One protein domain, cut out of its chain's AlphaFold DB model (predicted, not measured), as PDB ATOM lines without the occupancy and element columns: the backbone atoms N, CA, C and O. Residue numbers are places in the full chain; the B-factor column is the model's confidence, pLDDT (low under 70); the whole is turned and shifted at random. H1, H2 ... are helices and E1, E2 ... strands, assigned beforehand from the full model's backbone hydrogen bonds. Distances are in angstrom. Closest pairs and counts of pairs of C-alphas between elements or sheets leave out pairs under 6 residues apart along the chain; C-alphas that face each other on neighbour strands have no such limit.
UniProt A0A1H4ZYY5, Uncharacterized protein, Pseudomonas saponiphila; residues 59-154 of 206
ATOM      1  N   GLY A  59      44.100  37.720 -14.615       96.50
ATOM      2  CA  GLY A  59      45.094  38.120 -13.626       96.50
ATOM      3  C   GLY A  59      45.764  39.422 -14.040       96.50
ATOM      4  O   GLY A  59      45.928  39.690 -15.231       96.50
ATOM      5  N   ASP A  60      46.172  40.218 -13.057       96.56
ATOM      6  CA  ASP A  60      46.959  41.431 -13.255       96.56
ATOM      7  C   ASP A  60      48.396  41.187 -12.794       96.56
ATOM      8  O   ASP A  60      48.652  40.897 -11.628       96.56
ATOM      9  N   PHE A  61      49.354  41.324 -13.705       96.25
ATOM     10  CA  PHE A  61      50.777  41.209 -13.414       96.25
ATOM     11  C   PHE A  61      51.371  42.599 -13.170       96.25
ATOM     12  O   PHE A  61      51.545  43.392 -14.101       96.25
ATOM     13  N   VAL A  62      51.701  42.900 -11.918       96.06
ATOM     14  CA  VAL A  62      52.253  44.189 -11.493       96.06
ATOM     15  C   VAL A  62      53.774  44.111 -11.513       96.06
ATOM     16  O   VAL A  62      54.393  43.546 -10.612       96.06
ATOM     17  N   LYS A  63      54.404  44.691 -12.536       94.88
ATOM     18  CA  LYS A  63      55.865  44.740 -12.668       94.88
ATOM     19  C   LYS A  63      56.418  45.793 -11.721       94.88
ATOM     20  O   LYS A  63      55.971  46.942 -11.717       94.88
ATOM     21  N   GLN A  64      57.422  45.418 -10.942       93.56
ATOM     22  CA  GLN A  64      58.018  46.282  -9.935       93.56
ATOM     23  C   GLN A  64      59.521  46.446 -10.158       93.56
ATOM     24  O   GLN A  64      60.187  45.642 -10.810       93.56
ATOM     25  N   VAL A  65      60.081  47.497  -9.568       90.69
ATOM     26  CA  VAL A  65      61.528  47.668  -9.408       90.69
ATOM     27  C   VAL A  65      61.851  47.950  -7.953       90.69
ATOM     28  O   VAL A  65      61.106  48.651  -7.268       90.69
ATOM     29  N   ASN A  66      62.993  47.445  -7.489       83.00
ATOM     30  CA  ASN A  66      63.518  47.809  -6.179       83.00
ATOM     31  C   ASN A  66      64.036  49.249  -6.247       83.00
ATOM     32  O   ASN A  66      65.111  49.517  -6.788       83.00
ATOM     33  N   ALA A  67      63.251  50.180  -5.721       69.19
ATOM     34  CA  ALA A  67      63.597  51.584  -5.606       69.19
ATOM     35  C   ALA A  67      64.054  51.914  -4.174       69.19
ATOM     36  O   ALA A  67      63.722  51.234  -3.204       69.19
ATOM     37  N   GLY A  68      64.834  52.989  -4.040       63.09
ATOM     38  CA  GLY A  68      65.322  53.493  -2.753       63.09
ATOM     39  C   GLY A  68      66.791  53.169  -2.462       63.09
ATOM     40  O   GLY A  68      67.372  52.228  -2.993       63.09
ATOM     41  N   LEU A  69      67.405  53.969  -1.583       56.72
ATOM     42  CA  LEU A  69      68.826  53.863  -1.199       56.72
ATOM     43  C   LEU A  69      69.195  52.520  -0.538       56.72
ATOM     44  O   LEU A  69      70.380  52.224  -0.397       56.72
ATOM     45  N   LYS A  70      68.199  51.737  -0.106       69.75
ATOM     46  CA  LYS A  70      68.362  50.442   0.566       69.75
ATOM     47  C   LYS A  70      67.711  49.264  -0.171       69.75
ATOM     48  O   LYS A  70      67.764  48.163   0.361       69.75
ATOM     49  N   PHE A  71      67.151  49.477  -1.369       62.88
ATOM     50  CA  PHE A  71      66.426  48.450  -2.139       62.88
ATOM     51  C   PHE A  71      65.281  47.767  -1.364       62.88
ATOM     52  O   PHE A  71      64.957  46.616  -1.632       62.88
ATOM     53  N   ASP A  72      64.683  48.459  -0.393       66.12
ATOM     54  CA  ASP A  72      63.641  47.932   0.495       66.12
ATOM     55  C   ASP A  72      62.216  48.311   0.065       66.12
ATOM     56  O   ASP A  72      61.256  47.902   0.714       66.12
ATOM     57  N   MET A  73      62.058  49.074  -1.021       68.38
ATOM     58  CA  MET A  73      60.752  49.469  -1.547       68.38
ATOM     59  C   MET A  73      60.574  48.975  -2.981       68.38
ATOM     60  O   MET A  73      61.217  49.472  -3.906       68.38
ATOM     61  N   ALA A  74      59.658  48.030  -3.176       80.00
ATOM     62  CA  ALA A  74      59.180  47.683  -4.505       80.00
ATOM     63  C   ALA A  74      58.229  48.786  -4.997       80.00
ATOM     64  O   ALA A  74      57.283  49.161  -4.306       80.00
ATOM     65  N   THR A  75      58.514  49.358  -6.164       86.69
ATOM     66  CA  THR A  75      57.669  50.376  -6.807       86.69
ATOM     67  C   THR A  75      57.124  49.817  -8.110       86.69
ATOM     68  O   THR A  75      57.908  49.346  -8.932       86.69
ATOM     69  N   GLU A  76      55.805  49.881  -8.295       92.25
ATOM     70  CA  GLU A  76      55.143  49.539  -9.558       92.25
ATOM     71  C   GLU A  76      55.664  50.428 -10.696       92.25
ATOM     72  O   GLU A  76      55.756  51.651 -10.558       92.25
ATOM     73  N   ILE A  77      56.016  49.802 -11.817       94.19
ATOM     74  CA  ILE A  77      56.485  50.483 -13.032       94.19
ATOM     75  C   ILE A  77      55.598  50.222 -14.244       94.19
ATOM     76  O   ILE A  77      55.619  51.020 -15.180       94.19
ATOM     77  N   ASP A  78      54.862  49.115 -14.240       95.00
ATOM     78  CA  ASP A  78      53.982  48.697 -15.323       95.00
ATOM     79  C   ASP A  78      52.996  47.641 -14.803       95.00
ATOM     80  O   ASP A  78      53.280  46.942 -13.826       95.00
ATOM     81  N   ARG A  79      51.851  47.519 -15.471       95.56
ATOM     82  CA  ARG A  79      50.809  46.539 -15.164       95.56
ATOM     83  C   ARG A  79      50.334  45.901 -16.460       95.56
ATOM     84  O   ARG A  79      49.963  46.600 -17.401       95.56
ATOM     85  N   GLU A  80      50.310  44.578 -16.485       95.25
ATOM     86  CA  GLU A  80      49.892  43.796 -17.644       95.25
ATOM     87  C   GLU A  80      48.820  42.785 -17.240       95.25
ATOM     88  O   GLU A  80      49.075  41.905 -16.424       95.25
ATOM     89  N   SER A  81      47.620  42.906 -17.807       95.81
ATOM     90  CA  SER A  81      46.554  41.925 -17.591       95.81
ATOM     91  C   SER A  81      46.724  40.735 -18.533       95.81
ATOM     92  O   SER A  81      46.986  40.911 -19.725       95.81
ATOM     93  N   PHE A  82      46.518  39.526 -18.020       93.56
ATOM     94  CA  PHE A  82      46.560  38.284 -18.784       93.56
ATOM     95  C   PHE A  82      45.290  37.462 -18.577       93.56
ATOM     96  O   PHE A  82      44.607  37.562 -17.559       93.56
ATOM     97  N   ASP A  83      44.971  36.644 -19.575       94.75
ATOM     98  CA  ASP A  83      43.804  35.772 -19.566       94.75
ATOM     99  C   ASP A  83      44.235  34.330 -19.304       94.75
ATOM    100  O   ASP A  83      44.921  33.711 -20.120       94.75
ATOM    101  N   ALA A  84      43.840  33.817 -18.147       95.12
ATOM    102  CA  ALA A  84      44.205  32.509 -17.637       95.12
ATOM    103  C   ALA A  84      43.066  31.483 -17.735       95.12
ATOM    104  O   ALA A  84      43.220  30.383 -17.205       95.12
ATOM    105  N   THR A  85      41.939  31.794 -18.398       94.56
ATOM    106  CA  THR A  85      40.768  30.893 -18.425       94.56
ATOM    107  C   THR A  85      41.133  29.481 -18.852       94.56
ATOM    108  O   THR A  85      40.805  28.530 -18.150       94.56
ATOM    109  N   ASP A  86      41.821  29.343 -19.982       91.38
ATOM    110  CA  ASP A  86      42.091  28.020 -20.541       91.38
ATOM    111  C   ASP A  86      43.120  27.263 -19.693       91.38
ATOM    112  O   ASP A  86      42.974  26.068 -19.468       91.38
ATOM    113  N   ALA A  87      44.132  27.967 -19.183       92.56
ATOM    114  CA  ALA A  87      45.184  27.374 -18.368       92.56
ATOM    115  C   ALA A  87      44.665  26.891 -17.010       92.56
ATOM    116  O   ALA A  87      44.989  25.783 -16.602       92.56
ATOM    117  N   VAL A  88      43.812  27.667 -16.331       95.19
ATOM    118  CA  VAL A  88      43.192  27.229 -15.067       95.19
ATOM    119  C   VAL A  88      42.308  26.005 -15.290       95.19
ATOM    120  O   VAL A  88      42.310  25.095 -14.471       95.19
ATOM    121  N   LEU A  89      41.593  25.936 -16.416       94.31
ATOM    122  CA  LEU A  89      40.795  24.759 -16.768       94.31
ATOM    123  C   LEU A  89      41.642  23.524 -17.120       94.31
ATOM    124  O   LEU A  89      41.092  22.427 -17.191       94.31
ATOM    125  N   MET A  90      42.955  23.679 -17.324       92.12
ATOM    126  CA  MET A  90      43.892  22.563 -17.500       92.12
ATOM    127  C   MET A  90      44.470  22.034 -16.190       92.12
ATOM    128  O   MET A  90      45.043  20.947 -16.184       92.12
ATOM    129  N   LEU A  91      44.330  22.782 -15.097       93.62
ATOM    130  CA  LEU A  91      44.826  22.378 -13.792       93.62
ATOM    131  C   LEU A  91      43.896  21.358 -13.136       93.62
ATOM    132  O   LEU A  91      42.679  21.340 -13.333       93.62
ATOM    133  N   THR A  92      44.475  20.531 -12.276       94.88
ATOM    134  CA  THR A  92      43.711  19.734 -11.324       94.88
ATOM    135  C   THR A  92      43.083  20.634 -10.262       94.88
ATOM    136  O   THR A  92      43.587  21.706  -9.930       94.88
ATOM    137  N   ARG A  93      42.003  20.160  -9.630       96.38
ATOM    138  CA  ARG A  93      41.380  20.860  -8.497       96.38
ATOM    139  C   ARG A  93      42.387  21.193  -7.388       96.38
ATOM    140  O   ARG A  93      42.272  22.243  -6.771       96.38
ATOM    141  N   ALA A  94      43.329  20.291  -7.110       96.44
ATOM    142  CA  ALA A  94      44.331  20.497  -6.068       96.44
ATOM    143  C   ALA A  94      45.274  21.658  -6.413       96.44
ATOM    144  O   ALA A  94      45.497  22.512  -5.563       96.44
ATOM    145  N   GLU A  95      45.742  21.730  -7.659       96.12
ATOM    146  CA  GLU A  95      46.585  22.832  -8.140       96.12
ATOM    147  C   GLU A  95      45.827  24.167  -8.133       96.12
ATOM    148  O   GLU A  95      46.383  25.182  -7.734       96.12
ATOM    149  N   ILE A  96      44.537  24.182  -8.498       97.06
ATOM    150  CA  ILE A  96      43.717  25.404  -8.409       97.06
ATOM    151  C   ILE A  96      43.592  25.874  -6.954       97.06
ATOM    152  O   ILE A  96      43.671  27.070  -6.696       97.06
ATOM    153  N   ILE A  97      43.415  24.949  -6.006       96.19
ATOM    154  CA  ILE A  97      43.366  25.283  -4.577       96.19
ATOM    155  C   ILE A  97      44.705  25.823  -4.089       96.19
ATOM    156  O   ILE A  97      44.731  26.817  -3.370       96.19
ATOM    157  N   GLU A  98      45.809  25.232  -4.535       95.31
ATOM    158  CA  GLU A  98      47.153  25.696  -4.198       95.31
ATOM    159  C   GLU A  98      47.400  27.144  -4.655       95.31
ATOM    160  O   GLU A  98      48.016  27.909  -3.914       95.31
ATOM    161  N   LEU A  99      46.837  27.571  -5.795       94.69
ATOM    162  CA  LEU A  99      46.871  28.981  -6.217       94.69
ATOM    163  C   LEU A  99      46.173  29.927  -5.222       94.69
ATOM    164  O   LEU A  99      46.516  31.100  -5.163       94.69
ATOM    165  N   GLY A 100      45.186  29.467  -4.453       91.06
ATOM    166  CA  GLY A 100      44.527  30.286  -3.427       91.06
ATOM    167  C   GLY A 100      45.279  30.340  -2.095       91.06
ATOM    168  O   GLY A 100      45.041  31.240  -1.290       91.06
ATOM    169  N   GLU A 101      46.173  29.382  -1.847       90.12
ATOM    170  CA  GLU A 101      46.825  29.184  -0.545       90.12
ATOM    171  C   GLU A 101      48.317  29.553  -0.545       90.12
ATOM    172  O   GLU A 101      48.893  29.779   0.523       90.12
ATOM    173  N   CYS A 102      48.954  29.603  -1.719       90.38
ATOM    174  CA  CYS A 102      50.397  29.751  -1.866       90.38
ATOM    175  C   CYS A 102      50.768  30.833  -2.892       90.38
ATOM    176  O   CYS A 102      50.663  30.622  -4.102       90.38
ATOM    177  N   ASP A 103      51.302  31.961  -2.410       87.88
ATOM    178  CA  ASP A 103      51.778  33.060  -3.266       87.88
ATOM    179  C   ASP A 103      52.846  32.590  -4.276       87.88
ATOM    180  O   ASP A 103      52.856  33.023  -5.427       87.88
ATOM    181  N   GLU A 104      53.715  31.643  -3.893       89.75
ATOM    182  CA  GLU A 104      54.741  31.096  -4.795       89.75
ATOM    183  C   GLU A 104      54.127  30.330  -5.979       89.75
ATOM    184  O   GLU A 104      54.658  30.384  -7.093       89.75
ATOM    185  N   ALA A 105      53.000  29.641  -5.766       91.25
ATOM    186  CA  ALA A 105      52.291  28.927  -6.826       91.25
ATOM    187  C   ALA A 105      51.633  29.907  -7.807       91.25
ATOM    188  O   ALA A 105      51.722  29.722  -9.023       91.25
ATOM    189  N   VAL A 106      51.039  30.988  -7.289       93.12
ATOM    190  CA  VAL A 106      50.485  32.085  -8.096       93.12
ATOM    191  C   VAL A 106      51.563  32.727  -8.962       93.12
ATOM    192  O   VAL A 106      51.377  32.890 -10.172       93.12
ATOM    193  N   ASP A 107      52.707  33.049  -8.364       91.06
ATOM    194  CA  ASP A 107      53.831  33.665  -9.061       91.06
ATOM    195  C   ASP A 107      54.388  32.750 -10.159       91.06
ATOM    196  O   ASP A 107      54.655  33.201 -11.279       91.06
ATOM    197  N   ALA A 108      54.543  31.456  -9.864       90.38
ATOM    198  CA  ALA A 108      54.992  30.463 -10.834       90.38
ATOM    199  C   ALA A 108      54.011  30.335 -12.009       90.38
ATOM    200  O   ALA A 108      54.435  30.329 -13.168       90.38
ATOM    201  N   PHE A 109      52.708  30.301 -11.724       92.25
ATOM    202  CA  PHE A 109      51.661  30.228 -12.737       92.25
ATOM    203  C   PHE A 109      51.636  31.478 -13.629       92.25
ATOM    204  O   PHE A 109      51.638  31.373 -14.856       92.25
ATOM    205  N   ALA A 110      51.697  32.677 -13.044       91.88
ATOM    206  CA  ALA A 110      51.625  33.934 -13.792       91.88
ATOM    207  C   ALA A 110      52.830  34.165 -14.726       91.88
ATOM    208  O   ALA A 110      52.692  34.767 -15.798       91.88
ATOM    209  N   ARG A 111      54.011  33.628 -14.387       89.38
ATOM    210  CA  ARG A 111      55.213  33.679 -15.246       89.38
ATOM    211  C   ARG A 111      55.046  32.964 -16.588       89.38
ATOM    212  O   ARG A 111      55.793  33.269 -17.524       89.38
ATOM    213  N   ALA A 112      54.077  32.055 -16.715       87.25
ATOM    214  CA  ALA A 112      53.744  31.439 -17.998       87.25
ATOM    215  C   ALA A 112      53.164  32.457 -18.999       87.25
ATOM    216  O   ALA A 112      53.330  32.288 -20.207       87.25
ATOM    217  N   PHE A 113      52.550  33.539 -18.506       88.88
ATOM    218  CA  PHE A 113      51.835  34.528 -19.316       88.88
ATOM    219  C   PHE A 113      52.655  35.786 -19.590       88.88
ATOM    220  O   PHE A 113      52.588  36.328 -20.690       88.88
ATOM    221  N   VAL A 114      53.457  36.238 -18.620       88.00
ATOM    222  CA  VAL A 114      54.199  37.506 -18.715       88.00
ATOM    223  C   VAL A 114      55.707  37.260 -18.661       88.00
ATOM    224  O   VAL A 114      56.214  36.432 -17.903       88.00
ATOM    225  N   SER A 115      56.464  37.947 -19.518       88.06
ATOM    226  CA  SER A 115      57.932  37.907 -19.505       88.06
ATOM    227  C   SER A 115      58.462  39.044 -18.635       88.06
ATOM    228  O   SER A 115      58.400  40.212 -19.022       88.06
ATOM    229  N   TRP A 116      58.945  38.701 -17.438       89.31
ATOM    230  CA  TRP A 116      59.511  39.657 -16.493       89.31
ATOM    231  C   TRP A 116      60.511  38.991 -15.543       89.31
ATOM    232  O   TRP A 116      60.178  38.011 -14.880       89.31
ATOM    233  N   ASP A 117      61.716  39.560 -15.458       85.94
ATOM    234  CA  ASP A 117      62.812  39.044 -14.619       85.94
ATOM    235  C   ASP A 117      63.020  39.862 -13.330       85.94
ATOM    236  O   ASP A 117      63.876  39.541 -12.505       85.94
ATOM    237  N   GLY A 118      62.265  40.952 -13.158       88.19
ATOM    238  CA  GLY A 118      62.298  41.792 -11.960       88.19
ATOM    239  C   GLY A 118      61.330  41.319 -10.869       88.19
ATOM    240  O   GLY A 118      60.607  40.342 -11.063       88.19
ATOM    241  N   PRO A 119      61.269  42.021  -9.721       90.56
ATOM    242  CA  PRO A 119      60.223  41.782  -8.733       90.56
ATOM    243  C   PRO A 119      58.847  42.092  -9.334       90.56
ATOM    244  O   PRO A 119      58.718  42.958 -10.206       90.56
ATOM    245  N   PHE A 120      57.827  41.377  -8.883       93.56
ATOM    246  CA  PHE A 120      56.451  41.574  -9.315       93.56
ATOM    247  C   PHE A 120      55.476  41.132  -8.228       93.56
ATOM    248  O   PHE A 120      55.878  40.537  -7.232       93.56
ATOM    249  N   ALA A 121      54.203  41.436  -8.449       92.94
ATOM    250  CA  ALA A 121      53.085  40.852  -7.728       92.94
ATOM    251  C   ALA A 121      51.999  40.450  -8.728       92.94
ATOM    252  O   ALA A 121      51.872  41.067  -9.790       92.94
ATOM    253  N   VAL A 122      51.218  39.433  -8.386       94.88
ATOM    254  CA  VAL A 122      50.043  39.021  -9.155       94.88
ATOM    255  C   VAL A 122      48.801  39.412  -8.369       94.88
ATOM    256  O   VAL A 122      48.646  39.048  -7.206       94.88
ATOM    257  N   GLU A 123      47.912  40.161  -9.003       94.12
ATOM    258  CA  GLU A 123      46.658  40.620  -8.418       94.12
ATOM    259  C   GLU A 123      45.465  40.005  -9.162       94.12
ATOM    260  O   GLU A 123      45.571  39.583 -10.316       94.12
ATOM    261  N   SER A 124      44.314  39.948  -8.486       94.44
ATOM    262  CA  SER A 124      42.997  39.589  -9.041       94.44
ATOM    263  C   SER A 124      42.821  38.175  -9.612       94.44
ATOM    264  O   SER A 124      41.682  37.782  -9.843       94.44
ATOM    265  N   LEU A 125      43.887  37.384  -9.787       96.25
ATOM    266  CA  LEU A 125      43.797  36.027 -10.338       96.25
ATOM    267  C   LEU A 125      42.883  35.131  -9.491       96.25
ATOM    268  O   LEU A 125      41.950  34.534 -10.021       96.25
ATOM    269  N   VAL A 126      43.136  35.064  -8.181       96.00
ATOM    270  CA  VAL A 126      42.393  34.216  -7.233       96.00
ATOM    271  C   VAL A 126      40.915  34.606  -7.180       96.00
ATOM    272  O   VAL A 126      40.043  33.756  -7.366       96.00
ATOM    273  N   ASP A 127      40.631  35.902  -7.039       95.56
ATOM    274  CA  ASP A 127      39.261  36.425  -7.053       95.56
ATOM    275  C   ASP A 127      38.558  36.106  -8.382       95.56
ATOM    276  O   ASP A 127      37.399  35.696  -8.410       95.56
ATOM    277  N   SER A 128      39.272  36.225  -9.506       96.81
ATOM    278  CA  SER A 128      38.720  35.940 -10.828       96.81
ATOM    279  C   SER A 128      38.422  34.451 -11.041       96.81
ATOM    280  O   SER A 128      37.425  34.118 -11.686       96.81
ATOM    281  N   ILE A 129      39.222  33.546 -10.463       97.12
ATOM    282  CA  ILE A 129      38.925  32.104 -10.420       97.12
ATOM    283  C   ILE A 129      37.628  31.868  -9.637       97.12
ATOM    284  O   ILE A 129      36.723  31.193 -10.138       97.12
ATOM    285  N   ALA A 130      37.509  32.449  -8.442       96.06
ATOM    286  CA  ALA A 130      36.337  32.296  -7.584       96.06
ATOM    287  C   ALA A 130      35.055  32.805  -8.274       96.06
ATOM    288  O   ALA A 130      34.053  32.090  -8.376       96.06
ATOM    289  N   GLU A 131      35.117  33.991  -8.882       95.38
ATOM    290  CA  GLU A 131      34.025  34.556  -9.675       95.38
ATOM    291  C   GLU A 131      33.664  33.697 -10.890       95.38
ATOM    292  O   GLU A 131      32.481  33.498 -11.185       95.38
ATOM    293  N   PHE A 132      34.664  33.184 -11.615       96.88
ATOM    294  CA  PHE A 132      34.435  32.314 -12.762       96.88
ATOM    295  C   PHE A 132      33.657  31.070 -12.344       96.88
ATOM    296  O   PHE A 132      32.662  30.743 -12.992       96.88
ATOM    297  N   PHE A 133      34.042  30.426 -11.242       96.12
ATOM    298  CA  PHE A 133      33.370  29.234 -10.728       96.12
ATOM    299  C   PHE A 133      32.119  29.517  -9.889       96.12
ATOM    300  O   PHE A 133      31.448  28.558  -9.498       96.12
ATOM    301  N   ALA A 134      31.762  30.784  -9.654       94.81
ATOM    302  CA  ALA A 134      30.657  31.174  -8.776       94.81
ATOM    303  C   ALA A 134      30.765  30.520  -7.381       94.81
ATOM    304  O   ALA A 134      29.840  29.844  -6.917       94.81
ATOM    305  N   ILE A 135      31.939  30.648  -6.764       93.94
ATOM    306  CA  ILE A 135      32.269  30.175  -5.411       93.94
ATOM    307  C   ILE A 135      32.807  31.342  -4.590       93.94
ATOM    308  O   ILE A 135      33.481  32.199  -5.153       93.94
ATOM    309  N   ASP A 136      32.517  31.369  -3.289       91.81
ATOM    310  CA  ASP A 136      32.981  32.432  -2.386       91.81
ATOM    311  C   ASP A 136      34.491  32.345  -2.128       91.81
ATOM    312  O   ASP A 136      35.171  33.367  -2.082       91.81
ATOM    313  N   ASP A 137      35.008  31.124  -1.993       92.56
ATOM    314  CA  ASP A 137      36.420  30.835  -1.766       92.56
ATOM    315  C   ASP A 137      36.891  29.728  -2.721       92.56
ATOM    316  O   ASP A 137      36.134  28.816  -3.058       92.56
ATOM    317  N   ILE A 138      38.152  29.779  -3.163       93.75
ATOM    318  CA  ILE A 138      38.716  28.762  -4.063       93.75
ATOM    319  C   ILE A 138      38.631  27.347  -3.459       93.75
ATOM    320  O   ILE A 138      38.436  26.374  -4.194       93.75
ATOM    321  N   SER A 139      38.730  27.209  -2.136       94.19
ATOM    322  CA  SER A 139      38.628  25.919  -1.445       94.19
ATOM    323  C   SER A 139      37.248  25.256  -1.581       94.19
ATOM    324  O   SER A 139      37.155  24.022  -1.504       94.19
ATOM    325  N   ASP A 140      36.201  26.036  -1.887       93.81
ATOM    326  CA  ASP A 140      34.840  25.553  -2.152       93.81
ATOM    327  C   ASP A 140      34.677  24.947  -3.555       93.81
ATOM    328  O   ASP A 140      33.638  24.354  -3.868       93.81
ATOM    329  N   LEU A 141      35.691  25.058  -4.421       95.81
ATOM    330  CA  LEU A 141      35.672  24.412  -5.726       95.81
ATOM    331  C   LEU A 141      35.502  22.900  -5.542       95.81
ATOM    332  O   LEU A 141      36.273  22.253  -4.834       95.81
ATOM    333  N   THR A 142      34.516  22.306  -6.210       95.31
ATOM    334  CA  THR A 142      34.312  20.851  -6.241       95.31
ATOM    335  C   THR A 142      34.818  20.258  -7.552       95.31
ATOM    336  O   THR A 142      34.881  20.949  -8.571       95.31
ATOM    337  N   GLN A 143      35.165  18.964  -7.543       95.62
ATOM    338  CA  GLN A 143      35.642  18.282  -8.753       95.62
ATOM    339  C   GLN A 143      34.581  18.306  -9.860       95.62
ATOM    340  O   GLN A 143      34.882  18.709 -10.977       95.62
ATOM    341  N   ASP A 144      33.321  17.996  -9.536       95.12
ATOM    342  CA  ASP A 144      32.230  18.000 -10.519       95.12
ATOM    343  C   ASP A 144      32.034  19.371 -11.179       95.12
ATOM    344  O   ASP A 144      31.664  19.460 -12.348       95.12
ATOM    345  N   ARG A 145      32.273  20.462 -10.436       95.62
ATOM    346  CA  ARG A 145      32.152  21.819 -10.975       95.62
ATOM    347  C   ARG A 145      33.284  22.136 -11.950       95.62
ATOM    348  O   ARG A 145      33.008  22.713 -13.001       95.62
ATOM    349  N   LEU A 146      34.514  21.728 -11.630       96.38
ATOM    350  CA  LEU A 146      35.653  21.821 -12.546       96.38
ATOM    351  C   LEU A 146      35.395  21.001 -13.819       96.38
ATOM    352  O   LEU A 146      35.448  21.546 -14.919       96.38
ATOM    353  N   ASP A 147      35.007  19.734 -13.675       94.44
ATOM    354  CA  ASP A 147      34.736  18.833 -14.801       94.44
ATOM    355  C   ASP A 147      33.616  19.374 -15.706       94.44
ATOM    356  O   ASP A 147      33.711  19.347 -16.939       94.44
ATOM    357  N   ALA A 148      32.553  19.921 -15.107       94.19
ATOM    358  CA  ALA A 148      31.470  20.559 -15.844       94.19
ATOM    359  C   ALA A 148      31.936  21.815 -16.597       94.19
ATOM    360  O   ALA A 148      31.488  22.037 -17.726       94.19
ATOM    361  N   ALA A 149      32.828  22.620 -16.012       95.06
ATOM    362  CA  ALA A 149      33.379  23.813 -16.650       95.06
ATOM    363  C   ALA A 149      34.286  23.472 -17.839       95.06
ATOM    364  O   ALA A 149      34.110  24.045 -18.918       95.06
ATOM    365  N   VAL A 150      35.178  22.488 -17.687       93.50
ATOM    366  CA  VAL A 150      36.029  21.971 -18.775       93.50
ATOM    367  C   VAL A 150      35.164  21.455 -19.923       93.50
ATOM    368  O   VAL A 150      35.340  21.834 -21.083       93.50
ATOM    369  N   LYS A 151      34.141  20.651 -19.608       91.62
ATOM    370  CA  LYS A 151      33.197  20.136 -20.606       91.62
ATOM    371  C   LYS A 151      32.450  21.256 -21.338       91.62
ATOM    372  O   LYS A 151      32.206  21.135 -22.538       91.62
ATOM    373  N   ALA A 152      32.082  22.331 -20.639       89.88
ATOM    374  CA  ALA A 152      31.377  23.468 -21.226       89.88
ATOM    375  C   ALA A 152      32.234  24.264 -22.230       89.88
ATOM    376  O   ALA A 152      31.669  24.863 -23.143       89.88
ATOM    377  N   GLN A 153      33.566  24.230 -22.104       84.56
ATOM    378  CA  GLN A 153      34.502  24.905 -23.017       84.56
ATOM    379  C   GLN A 153      34.898  24.081 -24.253       84.56
ATOM    380  O   GLN A 153      35.688  24.540 -25.073       84.56
ATOM    381  N   GLY A 154      34.301  22.903 -24.455       77.38
ATOM    382  CA  GLY A 154      34.414  22.172 -25.720       77.38
ATOM    383  C   GLY A 154      35.239  20.887 -25.690       77.38
ATOM    384  O   GLY A 154      35.373  20.268 -26.743       77.38
TER     385      GLY A 154
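What this domain is: This is residues 59 to 154 of the 206 residues of an uncharacterized protein of Pseudomonas saponiphila (UniProt A0A1H4ZYY5). A rod built round a long two-stranded hairpin, E1 and E2: the turn of the hairpin makes one end of the rod, and the short strand E3 pairs with the other end of E1, where H3 crosses one face of the small sheet. Past that end of the sheet H4 runs on at the sheet's level, with H1 and H2 near it, and H5 stands crosswise to H2 and H4 at the far end of the rod. The printed part has 96 residues, with named elements in the order E1, E2, H1, H2, H3, E3, H4, H5, a mixed class of helices and strands; the sheet, E2 E1 E3, is antiparallel. It is only just loose, close to compact, with a radius of gyration of the C-alphas of 15.1 A and spans of 52 by 23 by 17 A.

Where its parts are: E1, residues 59 to 67, begins at C-alpha 59 (45.094, 38.120, -13.626) and is 24.2 A long. E2, residues 73 to 83, measures 28.3 A and bends by 64 degrees at residue 77. H1 is residues 85 to 88, 5.5 A; H2 is 93 to 101, 12.7 A; H3 is 103 to 110, 10.6 A. E3, residues 120 to 123, measures 9.9 A. H4, residues 125 to 133, is 12.5 A long, and H5, residues 143 to 152, is 14.2 A long, ending at C-alpha 152 (31.377, 23.468, -21.226).

How they stand to each other: E1 and E2 form a hairpin, antiparallel at 159 degrees; N 61 and O 80 are 2.8 A apart, and N 75 and O 65 are 2.9 A apart, within hydrogen-bond range. E3 is antiparallel to E1 at 149 degrees, with N 62 and O 121 at 2.8 A. H3 is on the sheet at a height of 9.2 A, over E3 and only just over E1, with 3 C-alphas falling on E1; it runs across the strands, at 90 degrees to E3 on the local plane. The closest C-alphas of H3 and E3 are those of Asp 107 and Val 122, 6.6 A. H4 stands at the sheet's level, its height 2.4 A; C-alphas Gly 59 and Leu 125, the closest of E1 and H4, are 4.1 A apart. H2 and H3 touch only at the corner, C-alphas of Leu 99 and Val 106 being closest at 5.1 A. H1 is close to H2 but not clearly touching, C-alphas of Val 88 and Ile 96 being closest at 6.9 A. H5 is close to H4 but not clearly touching, about perpendicular at 80 degrees, with C-alphas of Phe 133 and Arg 145 closest at 7.5 A. Every O i to N i+4 pair is within hydrogen-bond range in H3, H4 and H5, and 4 of 5 in H2; H1 is too short for such a pair, and its one O i to N i+3 pair is not within range.

The domain as a whole: The C-alphas of Leu 69 and Gly 154, the two farthest apart, are 52.8 A from each other. The printed part has no cut and no long link. The mean pLDDT of the printed part is 90.9, with residues 67 to 73 under 70.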